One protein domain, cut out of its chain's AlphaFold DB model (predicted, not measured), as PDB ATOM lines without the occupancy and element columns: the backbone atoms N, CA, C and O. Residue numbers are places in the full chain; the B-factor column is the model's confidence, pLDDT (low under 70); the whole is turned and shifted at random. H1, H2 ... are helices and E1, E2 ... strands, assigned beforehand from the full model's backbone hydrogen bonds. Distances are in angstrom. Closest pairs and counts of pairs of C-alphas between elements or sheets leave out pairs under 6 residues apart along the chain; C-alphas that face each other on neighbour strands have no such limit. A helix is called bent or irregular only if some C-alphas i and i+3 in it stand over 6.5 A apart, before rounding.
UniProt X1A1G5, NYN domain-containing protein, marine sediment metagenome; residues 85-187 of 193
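AT A GLANCE: This is residues 85 to 187 of the 193 residues of the protein "NYN domain-containing protein" of marine sediment metagenome (UniProt X1A1G5). Two lobes make the domain: in one, a kinked two-strand ribbon of E1 running on into E2, paired with E3 running on into E4, has H1 on one side; in the other, which begins partway along that ribbon, where Val 135 of H2 comes close to Gly 94 of E2 and Ser 121 of E4, H2 and H3 lie side by side over the strand pair E5 and E6. The lobes meet loosely, near the first residue of H2. The printed part has 103 residues, with three named helices and six named strands in the order E1 E2 H1 E3 E4 H2 E5 H3 E6. Three two-strand sheets, E1 with E3, E2 with E4 and E5 with E6, are each parallel, and the class is mixed, helices and strands. The whole is only just compact, close to loose, with a radius of gyration of the C-alphas of 15.2 A and spans of 42 by 33 by 28 A.

HOW THE PARTS SIT: E1, residues 89 to 91, runs on into E2, residues 94 to 97, at 49 degrees. After H1, residues 101 to 112, E3, residues 116 to 118, runs on into E4, residues 121 to 125, at 34 degrees. E1 and E3 are parallel at 28 degrees, with N 117 and O 89 at 2.7 A. E2 and E4 are parallel at 40 degrees, with N 97 and O 124 at 2.9 A. The closest C-alphas of H1 and E3 are those of Arg 111 and Glu 117, 6.5 A apart. H2, residues 135 to 148, has its closest approach to E4 between the C-alphas of Val 135 and Ser 121, 6.4 A. E5, residues 154 to 158, and E6, residues 177 to 181, are parallel at 19 degrees, with N 157 and O 179 at 2.8 A. H3, residues 162 to 173, touches H2 at a shallow tilt of 8 degrees, the same way; the closest C-alphas are those of Ala 140 and Val 167, 6.2 A. The closest C-alphas of H3 and E6 are those of Leu 168 and Met 178, 6.3 A; those of H2 and E5 are Ile 143 and Ala 155, 7.2 A. E5, H3 and E6 form a strand-helix-strand unit, two parallel neighbour strands with a helix between, its crossover right-handed. H1 is apart from H2 and H3. In H1 and H2 every O i to N i+4 pair is within hydrogen-bond range; in H3, 6 of 8 are.

IN THESE COORDINATES: E1 begins at C-alpha 89 (375.854, 258.505, 134.316) and measures 6.6 A, E2 9.9 A, H1 16.6 A, E3 6.1 A and E4 11.2 A. H2 begins at C-alpha 135 (372.068, 263.637, 120.441) and measures 20.1 A; E5 measures 13.0 A. H3, 18.6 A, is irregular: C-alphas 163 and 166 are 7.2 A apart. E6, 13.4 A, ends at C-alpha 181 (372.132, 247.446, 126.479).

THE WHOLE: The C-alphas farthest apart are those of Phe 127 and Asp 175, 43.6 A. The printed part has no cut and no long link. Mean pLDDT of the printed part is 80.7, with residues 95 to 97, 114 to 116, 118, 120 to 133 and 184 to 187 under 70.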
ATOM      1  N   LYS A  85     382.833 250.526 140.365       89.31
ATOM      2  CA  LYS A  85     382.842 251.930 140.780       89.31
ATOM      3  C   LYS A  85     382.253 252.776 139.655       89.31
ATOM      4  O   LYS A  85     382.825 252.855 138.572       89.31
ATOM      5  N   LEU A  86     381.118 253.407 139.923       88.25
ATOM      6  CA  LEU A  86     380.488 254.323 138.986       88.25
ATOM      7  C   LEU A  86     381.288 255.631 138.902       88.25
ATOM      8  O   LEU A  86     381.526 256.265 139.929       88.25
ATOM      9  N   GLN A  87     381.678 256.028 137.689       88.62
ATOM     10  CA  GLN A  87     382.358 257.307 137.438       88.62
ATOM     11  C   GLN A  87     381.367 258.420 137.083       88.62
ATOM     12  O   GLN A  87     381.500 259.541 137.559       88.62
ATOM     13  N   GLY A  88     380.336 258.098 136.304       87.56
ATOM     14  CA  GLY A  88     379.272 259.030 135.950       87.56
ATOM     15  C   GLY A  88     378.180 258.344 135.140       87.56
ATOM     16  O   GLY A  88     378.405 257.290 134.543       87.56
ATOM     17  N   ILE A  89     376.987 258.933 135.140       88.94
ATOM     18  CA  ILE A  89     375.854 258.505 134.316       88.94
ATOM     19  C   ILE A  89     375.410 259.690 133.485       88.94
ATOM     20  O   ILE A  89     375.094 260.738 134.038       88.94
ATOM     21  N   PHE A  90     375.329 259.510 132.172       88.69
ATOM     22  CA  PHE A  90     374.934 260.571 131.261       88.69
ATOM     23  C   PHE A  90     373.578 260.262 130.641       88.69
ATOM     24  O   PHE A  90     373.428 259.260 129.945       88.69
ATOM     25  N   LEU A  91     372.594 261.131 130.882       85.56
ATOM     26  CA  LEU A  91     371.296 261.055 130.209       85.56
ATOM     27  C   LEU A  91     371.259 262.056 129.054       85.56
ATOM     28  O   LEU A  91     371.365 263.267 129.277       85.56
ATOM     29  N   TYR A  92     371.071 261.544 127.842       84.44
ATOM     30  CA  TYR A  92     370.903 262.344 126.637       84.44
ATOM     31  C   TYR A  92     369.456 262.262 126.185       84.44
ATOM     32  O   TYR A  92     368.924 261.182 125.950       84.44
ATOM     33  N   GLU A  93     368.820 263.417 126.062       76.38
ATOM     34  CA  GLU A  93     367.437 263.496 125.630       76.38
ATOM     35  C   GLU A  93     367.246 264.738 124.767       76.38
ATOM     36  O   GLU A  93     367.739 265.820 125.106       76.38
ATOM     37  N   GLY A  94     366.508 264.575 123.668       71.56
ATOM     38  CA  GLY A  94     366.034 265.688 122.860       71.56
ATOM     39  C   GLY A  94     364.852 266.359 123.552       71.56
ATOM     40  O   GLY A  94     363.759 265.798 123.636       71.56
ATOM     41  N   VAL A  95     365.052 267.576 124.048       67.75
ATOM     42  CA  VAL A  95     364.001 268.324 124.745       67.75
ATOM     43  C   VAL A  95     363.232 269.222 123.777       67.75
ATOM     44  O   VAL A  95     363.831 269.990 123.028       67.75
ATOM     45  N   VAL A  96     361.897 269.170 123.856       69.56
ATOM     46  CA  VAL A  96     360.983 270.128 123.211       69.56
ATOM     47  C   VAL A  96     360.673 271.275 124.163       69.56
ATOM     48  O   VAL A  96     360.340 271.044 125.328       69.56
ATOM     49  N   TYR A  97     360.750 272.507 123.664       67.75
ATOM     50  CA  TYR A  97     360.342 273.700 124.398       67.75
ATOM     51  C   TYR A  97     358.951 274.194 123.955       67.75
ATOM     52  O   TYR A  97     358.686 274.226 122.751       67.75
ATOM     53  N   PRO A  98     358.087 274.646 124.887       74.75
ATOM     54  CA  PRO A  98     358.299 274.726 126.337       74.75
ATOM     55  C   PRO A  98     358.173 273.374 127.055       74.75
ATOM     56  O   PRO A  98     357.271 272.587 126.788       74.75
ATOM     57  N   MET A  99     359.068 273.128 128.016       78.50
ATOM     58  CA  MET A  99     359.033 271.927 128.860       78.50
ATOM     59  C   MET A  99     357.995 272.073 129.984       78.50
ATOM     60  O   MET A  99     357.942 273.119 130.640       78.50
ATOM     61  N   SER A 100     357.226 271.009 130.251       85.75
ATOM     62  CA  SER A 100     356.290 270.953 131.381       85.75
ATOM     63  C   SER A 100     357.012 271.067 132.730       85.75
ATOM     64  O   SER A 100     358.171 270.671 132.875       85.75
ATOM     65  N   GLN A 101     356.321 271.596 133.743       86.56
ATOM     66  CA  GLN A 101     356.886 271.702 135.095       86.56
ATOM     67  C   GLN A 101     357.168 270.333 135.719       86.56
ATOM     68  O   GLN A 101     358.160 270.169 136.419       86.56
ATOM     69  N   GLU A 102     356.330 269.341 135.418       87.38
ATOM     70  CA  GLU A 102     356.539 267.958 135.841       87.38
ATOM     71  C   GLU A 102     357.864 267.404 135.309       87.38
ATOM     72  O   GLU A 102     358.674 266.903 136.085       87.38
ATOM     73  N   LYS A 103     358.143 267.581 134.011       83.06
ATOM     74  CA  LYS A 103     359.386 267.106 133.395       83.06
ATOM     75  C   LYS A 103     360.615 267.858 133.913       83.06
ATOM     76  O   LYS A 103     361.655 267.245 134.138       83.06
ATOM     77  N   LYS A 104     360.494 269.166 134.176       83.31
ATOM     78  CA  LYS A 104     361.558 269.944 134.837       83.31
ATOM     79  C   LYS A 104     361.871 269.394 136.224       83.31
ATOM     80  O   LYS A 104     363.031 269.120 136.518       83.31
ATOM     81  N   LYS A 105     360.837 269.188 137.046       86.88
ATOM     82  CA  LYS A 105     360.981 268.624 138.391       86.88
ATOM     83  C   LYS A 105     361.609 267.233 138.342       86.88
ATOM     84  O   LYS A 105     362.518 266.952 139.111       86.88
ATOM     85  N   TRP A 106     361.179 266.398 137.399       83.38
ATOM     86  CA  TRP A 106     361.747 265.071 137.193       83.38
ATOM     87  C   TRP A 106     363.263 265.115 136.919       83.38
ATOM     88  O   TRP A 106     364.021 264.400 137.573       83.38
ATOM     89  N   TYR A 107     363.729 266.010 136.038       79.69
ATOM     90  CA  TYR A 107     365.165 266.198 135.795       79.69
ATOM     91  C   TYR A 107     365.929 266.698 137.026       79.69
ATOM     92  O   TYR A 107     367.053 266.265 137.276       79.69
ATOM     93  N   GLU A 108     365.352 267.625 137.792       81.38
ATOM     94  CA  GLU A 108     365.969 268.113 139.028       81.38
ATOM     95  C   GLU A 108     366.093 267.008 140.075       81.38
ATOM     96  O   GLU A 108     367.141 266.872 140.709       81.38
ATOM     97  N   ASP A 109     365.042 266.208 140.241       83.62
ATOM     98  CA  ASP A 109     365.029 265.087 141.171       83.62
ATOM     99  C   ASP A 109     366.050 264.023 140.753       83.62
ATOM    100  O   ASP A 109     366.755 263.500 141.614       83.62
ATOM    101  N   LEU A 110     366.206 263.757 139.452       78.50
ATOM    102  CA  LEU A 110     367.222 262.836 138.941       78.50
ATOM    103  C   LEU A 110     368.652 263.370 139.153       78.50
ATOM    104  O   LEU A 110     369.508 262.616 139.599       78.50
ATOM    105  N   ARG A 111     368.915 264.669 138.937       76.62
ATOM    106  CA  ARG A 111     370.234 265.291 139.215       76.62
ATOM    107  C   ARG A 111     370.627 265.245 140.689       76.62
ATOM    108  O   ARG A 111     371.811 265.194 141.006       76.62
ATOM    109  N   LYS A 112     369.649 265.319 141.596       78.62
ATOM    110  CA  LYS A 112     369.886 265.233 143.048       78.62
ATOM    111  C   LYS A 112     370.225 263.811 143.496       78.62
ATOM    112  O   LYS A 112     370.827 263.642 144.555       78.62
ATOM    113  N   ARG A 113     369.838 262.792 142.723       74.06
ATOM    114  CA  ARG A 113     370.212 261.399 142.980       74.06
ATOM    115  C   ARG A 113     371.665 261.198 142.549       74.06
ATOM    116  O   ARG A 113     372.091 261.644 141.489       74.06
ATOM    117  N   SER A 114     372.459 260.574 143.416       62.78
ATOM    118  CA  SER A 114     373.917 260.520 143.274       62.78
ATOM    119  C   SER A 114     374.359 259.855 141.961       62.78
ATOM    120  O   SER A 114     374.002 258.699 141.713       62.78
ATOM    121  N   GLY A 115     375.198 260.550 141.185       66.75
ATOM    122  CA  GLY A 115     375.921 260.002 140.029       66.75
ATOM    123  C   GLY A 115     375.367 260.356 138.642       66.75
ATOM    124  O   GLY A 115     376.005 259.991 137.657       66.75
ATOM    125  N   TYR A 116     374.231 261.057 138.539       69.12
ATOM    126  CA  TYR A 116     373.641 261.455 137.252       69.12
ATOM    127  C   TYR A 116     374.062 262.854 136.794       69.12
ATOM    128  O   TYR A 116     373.710 263.866 137.399       69.12
ATOM    129  N   GLU A 117     374.709 262.917 135.636       74.69
ATOM    130  CA  GLU A 117     374.917 264.122 134.848       74.69
ATOM    131  C   GLU A 117     373.948 264.155 133.663       74.69
ATOM    132  O   GLU A 117     374.069 263.434 132.673       74.69
ATOM    133  N   ILE A 118     372.942 265.025 133.734       68.94
ATOM    134  CA  ILE A 118     371.954 265.134 132.655       68.94
ATOM    135  C   ILE A 118     372.495 266.052 131.562       68.94
ATOM    136  O   ILE A 118     372.490 267.279 131.718       68.94
ATOM    137  N   LYS A 119     372.893 265.446 130.441       70.31
ATOM    138  CA  LYS A 119     373.402 266.096 129.231       70.31
ATOM    139  C   LYS A 119     372.305 266.230 128.169       70.31
ATOM    140  O   LYS A 119     372.501 265.856 127.014       70.31
ATOM    141  N   ALA A 120     371.185 266.857 128.526       61.41
ATOM    142  CA  ALA A 120     370.111 267.172 127.581       61.41
ATOM    143  C   ALA A 120     370.617 268.038 126.409       61.41
ATOM    144  O   ALA A 120     371.433 268.947 126.607       61.41
ATOM    145  N   SER A 121     370.150 267.753 125.193       55.00
ATOM    146  CA  SER A 121     370.315 268.642 124.044       55.00
ATOM    147  C   SER A 121     368.993 269.368 123.787       55.00
ATOM    148  O   SER A 121     367.900 268.794 123.763       55.00
ATOM    149  N   PHE A 122     369.086 270.689 123.681       51.94
ATOM    150  CA  PHE A 122     367.943 271.575 123.487       51.94
ATOM    151  C   PHE A 122     367.659 271.697 121.987       51.94
ATOM    152  O   PHE A 122     367.872 272.752 121.399       51.94
ATOM    153  N   ASP A 123     367.243 270.599 121.354       50.19
ATOM    154  CA  ASP A 123     367.195 270.533 119.886       50.19
ATOM    155  C   ASP A 123     365.823 270.880 119.291       50.19
ATOM    156  O   ASP A 123     365.723 271.120 118.091       50.19
ATOM    157  N   LYS A 124     364.749 270.935 120.091       51.38
ATOM    158  CA  LYS A 124     363.400 271.210 119.571       51.38
ATOM    159  C   LYS A 124     362.849 272.528 120.097       51.38
ATOM    160  O   LYS A 124     362.161 272.590 121.116       51.38
ATOM    161  N   ILE A 125     363.099 273.590 119.340       50.97
ATOM    162  CA  ILE A 125     362.248 274.777 119.372       50.97
ATOM    163  C   ILE A 125     361.048 274.465 118.466       50.97
ATOM    164  O   ILE A 125     361.246 274.120 117.305       50.97
ATOM    165  N   ALA A 126     359.817 274.580 118.971       52.25
ATOM    166  CA  ALA A 126     358.572 274.213 118.275       52.25
ATOM    167  C   ALA A 126     358.250 275.013 116.983       52.25
ATOM    168  O   ALA A 126     357.112 275.000 116.526       52.25
ATOM    169  N   PHE A 127     359.221 275.727 116.406       51.16
ATOM    170  CA  PHE A 127     359.052 276.612 115.250       51.16
ATOM    171  C   PHE A 127     359.579 276.034 113.922       51.16
ATOM    172  O   PHE A 127     359.376 276.665 112.890       51.16
ATOM    173  N   SER A 128     360.256 274.878 113.911       48.22
ATOM    174  CA  SER A 128     360.889 274.322 112.702       48.22
ATOM    175  C   SER A 128     360.688 272.810 112.606       48.22
ATOM    176  O   SER A 128     361.104 272.072 113.497       48.22
ATOM    177  N   ASP A 129     360.110 272.352 111.493       52.00
ATOM    178  CA  ASP A 129     359.835 270.938 111.187       52.00
ATOM    179  C   ASP A 129     361.104 270.093 110.929       52.00
ATOM    180  O   ASP A 129     361.024 268.879 110.731       52.00
ATOM    181  N   ALA A 130     362.292 270.707 110.944       49.81
ATOM    182  CA  ALA A 130     363.566 270.006 110.814       49.81
ATOM    183  C   ALA A 130     364.087 269.545 112.186       49.81
ATOM    184  O   ALA A 130     364.481 270.355 113.026       49.81
ATOM    185  N   ILE A 131     364.110 268.227 112.403       52.62
ATOM    186  CA  ILE A 131     364.725 267.596 113.577       52.62
ATOM    187  C   ILE A 131     366.213 267.400 113.283       52.62
ATOM    188  O   ILE A 131     366.581 266.519 112.509       52.62
ATOM    189  N   GLU A 132     367.082 268.187 113.914       55.69
ATOM    190  CA  GLU A 132     368.522 267.934 113.870       55.69
ATOM    191  C   GLU A 132     368.887 266.918 114.967       55.69
ATOM    192  O   GLU A 132     368.813 267.216 116.160       55.69
ATOM    193  N   LYS A 133     369.246 265.687 114.578       63.53
ATOM    194  CA  LYS A 133     369.715 264.639 115.502       63.53
ATOM    195  C   LYS A 133     371.136 264.960 116.003       63.53
ATOM    196  O   LYS A 133     372.113 264.400 115.519       63.53
ATOM    197  N   LYS A 134     371.273 265.874 116.970       71.50
ATOM    198  CA  LYS A 134     372.575 266.178 117.611       71.50
ATOM    199  C   LYS A 134     372.920 265.248 118.765       71.50
ATOM    200  O   LYS A 134     374.085 265.165 119.151       71.50
ATOM    201  N   VAL A 135     371.918 264.556 119.307       79.69
ATOM    202  CA  VAL A 135     372.068 263.637 120.441       79.69
ATOM    203  C   VAL A 135     373.120 262.568 120.149       79.69
ATOM    204  O   VAL A 135     374.050 262.418 120.936       79.69
ATOM    205  N   ASP A 136     373.033 261.904 118.995       85.56
ATOM    206  CA  ASP A 136     373.907 260.774 118.658       85.56
ATOM    207  C   ASP A 136     375.374 261.209 118.531       85.56
ATOM    208  O   ASP A 136     376.276 260.574 119.079       85.56
ATOM    209  N   ILE A 137     375.608 262.367 117.904       86.56
ATOM    210  CA  ILE A 137     376.941 262.977 117.794       86.56
ATOM    211  C   ILE A 137     377.491 263.313 119.183       86.56
ATOM    212  O   ILE A 137     378.653 263.031 119.471       86.56
ATOM    213  N   LYS A 138     376.668 263.899 120.060       87.44
ATOM    214  CA  LYS A 138     377.092 264.274 121.412       87.44
ATOM    215  C   LYS A 138     377.469 263.047 122.244       87.44
ATOM    216  O   LYS A 138     378.513 263.063 122.889       87.44
ATOM    217  N   ILE A 139     376.669 261.981 122.170       91.69
ATOM    218  CA  ILE A 139     376.966 260.694 122.812       91.69
ATOM    219  C   ILE A 139     378.310 260.156 122.311       91.69
ATOM    220  O   ILE A 139     379.173 259.815 123.117       91.69
ATOM    221  N   ALA A 140     378.514 260.115 120.990       93.69
ATOM    222  CA  ALA A 140     379.751 259.617 120.397       93.69
ATOM    223  C   ALA A 140     380.980 260.426 120.850       93.69
ATOM    224  O   ALA A 140     381.991 259.840 121.239       93.69
ATOM    225  N   ILE A 141     380.885 261.761 120.844       93.44
ATOM    226  CA  ILE A 141     381.961 262.656 121.292       93.44
ATOM    227  C   ILE A 141     382.289 262.419 122.763       93.44
ATOM    228  O   ILE A 141     383.465 262.296 123.099       93.44
ATOM    229  N   ASP A 142     381.282 262.343 123.630       94.12
ATOM    230  CA  ASP A 142     381.491 262.175 125.067       94.12
ATOM    231  C   ASP A 142     382.115 260.806 125.386       94.12
ATOM    232  O   ASP A 142     383.076 260.737 126.150       94.12
ATOM    233  N   ILE A 143     381.642 259.725 124.751       95.88
ATOM    234  CA  ILE A 143     382.212 258.378 124.929       95.88
ATOM    235  C   ILE A 143     383.690 258.350 124.521       95.88
ATOM    236  O   ILE A 143     384.518 257.810 125.258       95.88
ATOM    237  N   ILE A 144     384.030 258.918 123.360       97.31
ATOM    238  CA  ILE A 144     385.397 258.883 122.823       97.31
ATOM    239  C   ILE A 144     386.324 259.819 123.606       97.31
ATOM    240  O   ILE A 144     387.447 259.429 123.918       97.31
ATOM    241  N   SER A 145     385.866 261.025 123.952       96.69
ATOM    242  CA  SER A 145     386.663 261.992 124.723       96.69
ATOM    243  C   SER A 145     387.022 261.430 126.095       96.69
ATOM    244  O   SER A 145     388.193 261.405 126.459       96.69
ATOM    245  N   LEU A 146     386.044 260.865 126.811       95.69
ATOM    246  CA  LEU A 146     386.281 260.267 128.126       95.69
ATOM    247  C   LEU A 146     387.173 259.013 128.058       95.69
ATOM    248  O   LEU A 146     387.916 258.750 129.003       95.69
ATOM    249  N   ALA A 147     387.138 258.252 126.955       97.25
ATOM    250  CA  ALA A 147     388.097 257.163 126.736       97.25
ATOM    251  C   ALA A 147     389.522 257.698 126.568       97.25
ATOM    252  O   ALA A 147     390.447 257.165 127.173       97.25
ATOM    253  N   TYR A 148     389.694 258.743 125.755       97.06
ATOM    254  CA  TYR A 148     390.992 259.373 125.511       97.06
ATOM    255  C   TYR A 148     391.586 259.994 126.785       97.06
ATOM    256  O   TYR A 148     392.792 259.934 127.002       97.06
ATOM    257  N   GLU A 149     390.732 260.552 127.640       96.94
ATOM    258  CA  GLU A 149     391.086 261.115 128.949       96.94
ATOM    259  C   GLU A 149     391.295 260.052 130.040       96.94
ATOM    260  O   GLU A 149     391.472 260.407 131.204       96.94
ATOM    261  N   ASP A 150     391.246 258.761 129.698       96.00
ATOM    262  CA  ASP A 150     391.413 257.644 130.637       96.00
ATOM    263  C   ASP A 150     390.403 257.666 131.807       96.00
ATOM    264  O   ASP A 150     390.655 257.172 132.903       96.00
ATOM    265  N   SER A 151     389.218 258.248 131.588       95.31
ATOM    266  CA  SER A 151     388.226 258.493 132.646       95.31
ATOM    267  C   SER A 151     387.374 257.268 132.998       95.31
ATOM    268  O   SER A 151     386.637 257.282 133.988       95.31
ATOM    269  N   TYR A 152     387.443 256.201 132.198       95.50
ATOM    270  CA  TYR A 152     386.757 254.937 132.454       95.50
ATOM    271  C   TYR A 152     387.511 253.740 131.866       95.50
ATOM    272  O   TYR A 152     388.250 253.878 130.895       95.50
ATOM    273  N   ASP A 153     387.244 252.547 132.403       95.94
ATOM    274  CA  ASP A 153     387.678 251.262 131.825       95.94
ATOM    275  C   ASP A 153     386.583 250.605 130.973       95.94
ATOM    276  O   ASP A 153     386.853 249.855 130.035       95.94
ATOM    277  N   THR A 154     385.317 250.856 131.319       95.75
ATOM    278  CA  THR A 154     384.144 250.343 130.605       95.75
ATOM    279  C   THR A 154     383.074 251.420 130.475       95.75
ATOM    280  O   THR A 154     382.618 251.960 131.483       95.75
ATOM    281  N   ALA A 155     382.645 251.695 129.246       95.75
ATOM    282  CA  ALA A 155     381.434 252.458 128.965       95.75
ATOM    283  C   ALA A 155     380.237 251.511 128.823       95.75
ATOM    284  O   ALA A 155     380.355 250.435 128.241       95.75
ATOM    285  N   VAL A 156     379.069 251.922 129.313       94.56
ATOM    286  CA  VAL A 156     377.810 251.199 129.093       94.56
ATOM    287  C   VAL A 156     376.865 252.113 128.328       94.56
ATOM    288  O   VAL A 156     376.467 253.161 128.833       94.56
ATOM    289  N   LEU A 157     376.526 251.728 127.099       94.19
ATOM    290  CA  LEU A 157     375.580 252.439 126.250       94.19
ATOM    291  C   LEU A 157     374.224 251.745 126.309       94.19
ATOM    292  O   LEU A 157     374.086 250.607 125.875       94.19
ATOM    293  N   VAL A 158     373.212 252.453 126.801       91.81
ATOM    294  CA  VAL A 158     371.822 251.988 126.765       91.81
ATOM    295  C   VAL A 158     371.146 252.601 125.538       91.81
ATOM    296  O   VAL A 158     370.584 253.692 125.611       91.81
ATOM    297  N   SER A 159     371.297 251.954 124.383       87.56
ATOM    298  CA  SER A 159     370.710 252.379 123.108       87.56
ATOM    299  C   SER A 159     370.661 251.217 122.121       87.56
ATOM    300  O   SER A 159     371.611 250.442 122.024       87.56
ATOM    301  N   GLY A 160     369.567 251.129 121.365       80.31
ATOM    302  CA  GLY A 160     369.407 250.186 120.255       80.31
ATOM    303  C   GLY A 160     369.831 250.728 118.890       80.31
ATOM    304  O   GLY A 160     369.586 250.063 117.887       80.31
ATOM    305  N   ASP A 161     370.408 251.932 118.827       81.81
ATOM    306  CA  ASP A 161     370.801 252.543 117.557       81.81
ATOM    307  C   ASP A 161     372.106 251.928 117.014       81.81
ATOM    308  O   ASP A 161     373.156 251.949 117.663       81.81
ATOM    309  N   GLY A 162     372.036 251.373 115.802       83.00
ATOM    310  CA  GLY A 162     373.178 250.775 115.112       83.00
ATOM    311  C   GLY A 162     374.240 251.793 114.689       83.00
ATOM    312  O   GLY A 162     375.382 251.405 114.429       83.00
ATOM    313  N   ASP A 163     373.913 253.087 114.683       86.50
ATOM    314  CA  ASP A 163     374.832 254.165 114.305       86.50
ATOM    315  C   ASP A 163     376.031 254.298 115.265       86.50
ATOM    316  O   ASP A 163     377.046 254.904 114.919       86.50
ATOM    317  N   PHE A 164     375.979 253.662 116.443       90.44
ATOM    318  CA  PHE A 164     377.090 253.629 117.397       90.44
ATOM    319  C   PHE A 164     378.145 252.550 117.110       90.44
ATOM    320  O   PHE A 164     379.193 252.550 117.756       90.44
ATOM    321  N   VAL A 165     377.956 251.658 116.127       91.12
ATOM    322  CA  VAL A 165     378.958 250.622 115.780       91.12
ATOM    323  C   VAL A 165     380.373 251.193 115.536       91.12
ATOM    324  O   VAL A 165     381.340 250.598 116.024       91.12
ATOM    325  N   PRO A 166     380.564 252.335 114.843       94.44
ATOM    326  CA  PRO A 166     381.879 252.969 114.726       94.44
ATOM    327  C   PRO A 166     382.471 253.406 116.075       94.44
ATOM    328  O   PRO A 166     383.682 253.306 116.268       94.44
ATOM    329  N   VAL A 167     381.633 253.838 117.023       95.88
ATOM    330  CA  VAL A 167     382.060 254.229 118.375       95.88
ATOM    331  C   VAL A 167     382.590 253.016 119.134       95.88
ATOM    332  O   VAL A 167     383.680 253.096 119.694       95.88
ATOM    333  N   LEU A 168     381.903 251.868 119.070       93.81
ATOM    334  CA  LEU A 168     382.368 250.618 119.689       93.81
ATOM    335  C   LEU A 168     383.771 250.235 119.198       93.81
ATOM    336  O   LEU A 168     384.645 249.891 119.994       93.81
ATOM    337  N   LYS A 169     384.001 250.320 117.880       94.38
ATOM    338  CA  LYS A 169     385.320 250.052 117.287       94.38
ATOM    339  C   LYS A 169     386.367 251.019 117.829       94.38
ATOM    340  O   LYS A 169     387.450 250.579 118.207       94.38
ATOM    341  N   LYS A 170     386.034 252.312 117.920       97.56
ATOM    342  CA  LYS A 170     386.984 253.324 118.380       97.56
ATOM    343  C   LYS A 170     387.353 253.176 119.855       97.56
ATOM    344  O   LYS A 170     388.519 253.313 120.198       97.56
ATOM    345  N   VAL A 171     386.385 252.861 120.711       97.19
ATOM    346  CA  VAL A 171     386.618 252.590 122.140       97.19
ATOM    347  C   VAL A 171     387.561 251.394 122.306       97.19
ATOM    348  O   VAL A 171     388.520 251.474 123.069       97.19
ATOM    349  N   LYS A 172     387.376 250.335 121.508       94.81
ATOM    350  CA  LYS A 172     388.272 249.172 121.508       94.81
ATOM    351  C   LYS A 172     389.697 249.505 121.046       94.81
ATOM    352  O   LYS A 172     390.650 248.981 121.609       94.81
ATOM    353  N   GLU A 173     389.861 250.369 120.042       97.19
ATOM    354  CA  GLU A 173     391.188 250.859 119.617       97.19
ATOM    355  C   GLU A 173     391.917 251.649 120.715       97.19
ATOM    356  O   GLU A 173     393.143 251.703 120.711       97.19
ATOM    357  N   LEU A 174     391.170 252.265 121.636       97.31
ATOM    358  CA  LEU A 174     391.696 253.006 122.785       97.31
ATOM    359  C   LEU A 174     391.921 252.110 124.019       97.31
ATOM    360  O   LEU A 174     392.094 252.633 125.115       97.31
ATOM    361  N   ASP A 175     391.907 250.783 123.853       96.94
ATOM    362  CA  ASP A 175     392.062 249.788 124.929       96.94
ATOM    363  C   ASP A 175     390.996 249.900 126.036       96.94
ATOM    364  O   ASP A 175     391.230 249.631 127.214       96.94
ATOM    365  N   LYS A 176     389.785 250.321 125.653       97.69
ATOM    366  CA  LYS A 176     388.623 250.443 126.538       97.69
ATOM    367  C   LYS A 176     387.543 249.427 126.181       97.69
ATOM    368  O   LYS A 176     387.430 248.977 125.039       97.69
ATOM    369  N   ASN A 177     386.695 249.103 127.156       95.81
ATOM    370  CA  ASN A 177     385.540 248.230 126.955       95.81
ATOM    371  C   ASN A 177     384.258 249.036 126.730       95.81
ATOM    372  O   ASN A 177     384.083 250.126 127.278       95.81
ATOM    373  N   MET A 178     383.331 248.471 125.956       94.31
ATOM    374  CA  MET A 178     382.001 249.038 125.753       94.31
ATOM    375  C   MET A 178     380.939 247.941 125.778       94.31
ATOM    376  O   MET A 178     381.002 246.996 124.994       94.31
ATOM    377  N   GLU A 179     379.954 248.086 126.657       93.25
ATOM    378  CA  GLU A 179     378.765 247.234 126.729       93.25
ATOM    379  C   GLU A 179     377.577 247.959 126.093       93.25
ATOM    380  O   GLU A 179     377.396 249.158 126.310       93.25
ATOM    381  N   VAL A 180     376.739 247.233 125.349       91.69
ATOM    382  CA  VAL A 180     375.515 247.786 124.751       91.69
ATOM    383  C   VAL A 180     374.285 247.084 125.316       91.69
ATOM    384  O   VAL A 180     374.127 245.867 125.212       91.69
ATOM    385  N   TRP A 181     373.401 247.875 125.911       92.12
ATOM    386  CA  TRP A 181     372.132 247.446 126.479       92.12
ATOM    387  C   TRP A 181     370.997 247.952 125.589       92.12
ATOM    388  O   TRP A 181     370.761 249.153 125.489       92.12
ATOM    389  N   ALA A 182     370.313 247.033 124.914       87.31
ATOM    390  CA  ALA A 182     369.280 247.339 123.939       87.31
ATOM    391  C   ALA A 182     368.213 246.244 123.912       87.31
ATOM    392  O   ALA A 182     368.521 245.055 123.985       87.31
ATOM    393  N   PHE A 183     366.950 246.626 123.719       75.38
ATOM    394  CA  PHE A 183     365.888 245.652 123.471       75.38
ATOM    395  C   PHE A 183     366.199 244.846 122.205       75.38
ATOM    396  O   PHE A 183     366.461 245.426 121.150       75.38
ATOM    397  N   ARG A 184     366.123 243.510 122.279       60.75
ATOM    398  CA  ARG A 184     366.488 242.597 121.175       60.75
ATOM    399  C   ARG A 184     365.769 242.893 119.847       60.75
ATOM    400  O   ARG A 184     366.326 242.626 118.789       60.75
ATOM    401  N   TYR A 185     364.590 243.515 119.872       50.16
ATOM    402  CA  TYR A 185     363.851 243.924 118.665       50.16
ATOM    403  C   TYR A 185     364.492 245.082 117.896       50.16
ATOM    404  O   TYR A 185     364.255 245.214 116.700       50.16
ATOM    405  N   SER A 186     365.323 245.896 118.554       45.28
ATOM    406  CA  SER A 186     366.076 246.981 117.907       45.28
ATOM    407  C   SER A 186     367.320 246.473 117.164       45.28
ATOM    408  O   SER A 186     367.716 247.042 116.150       45.28
ATOM    409  N   LEU A 187     367.876 245.336 117.597       39.72
ATOM    410  CA  LEU A 187     369.078 244.719 117.025       39.72
ATOM    411  C   LEU A 187     368.800 243.852 115.788       39.72
ATOM    412  O   LEU A 187     369.742 243.348 115.178       39.72
TER     413      LEU A 187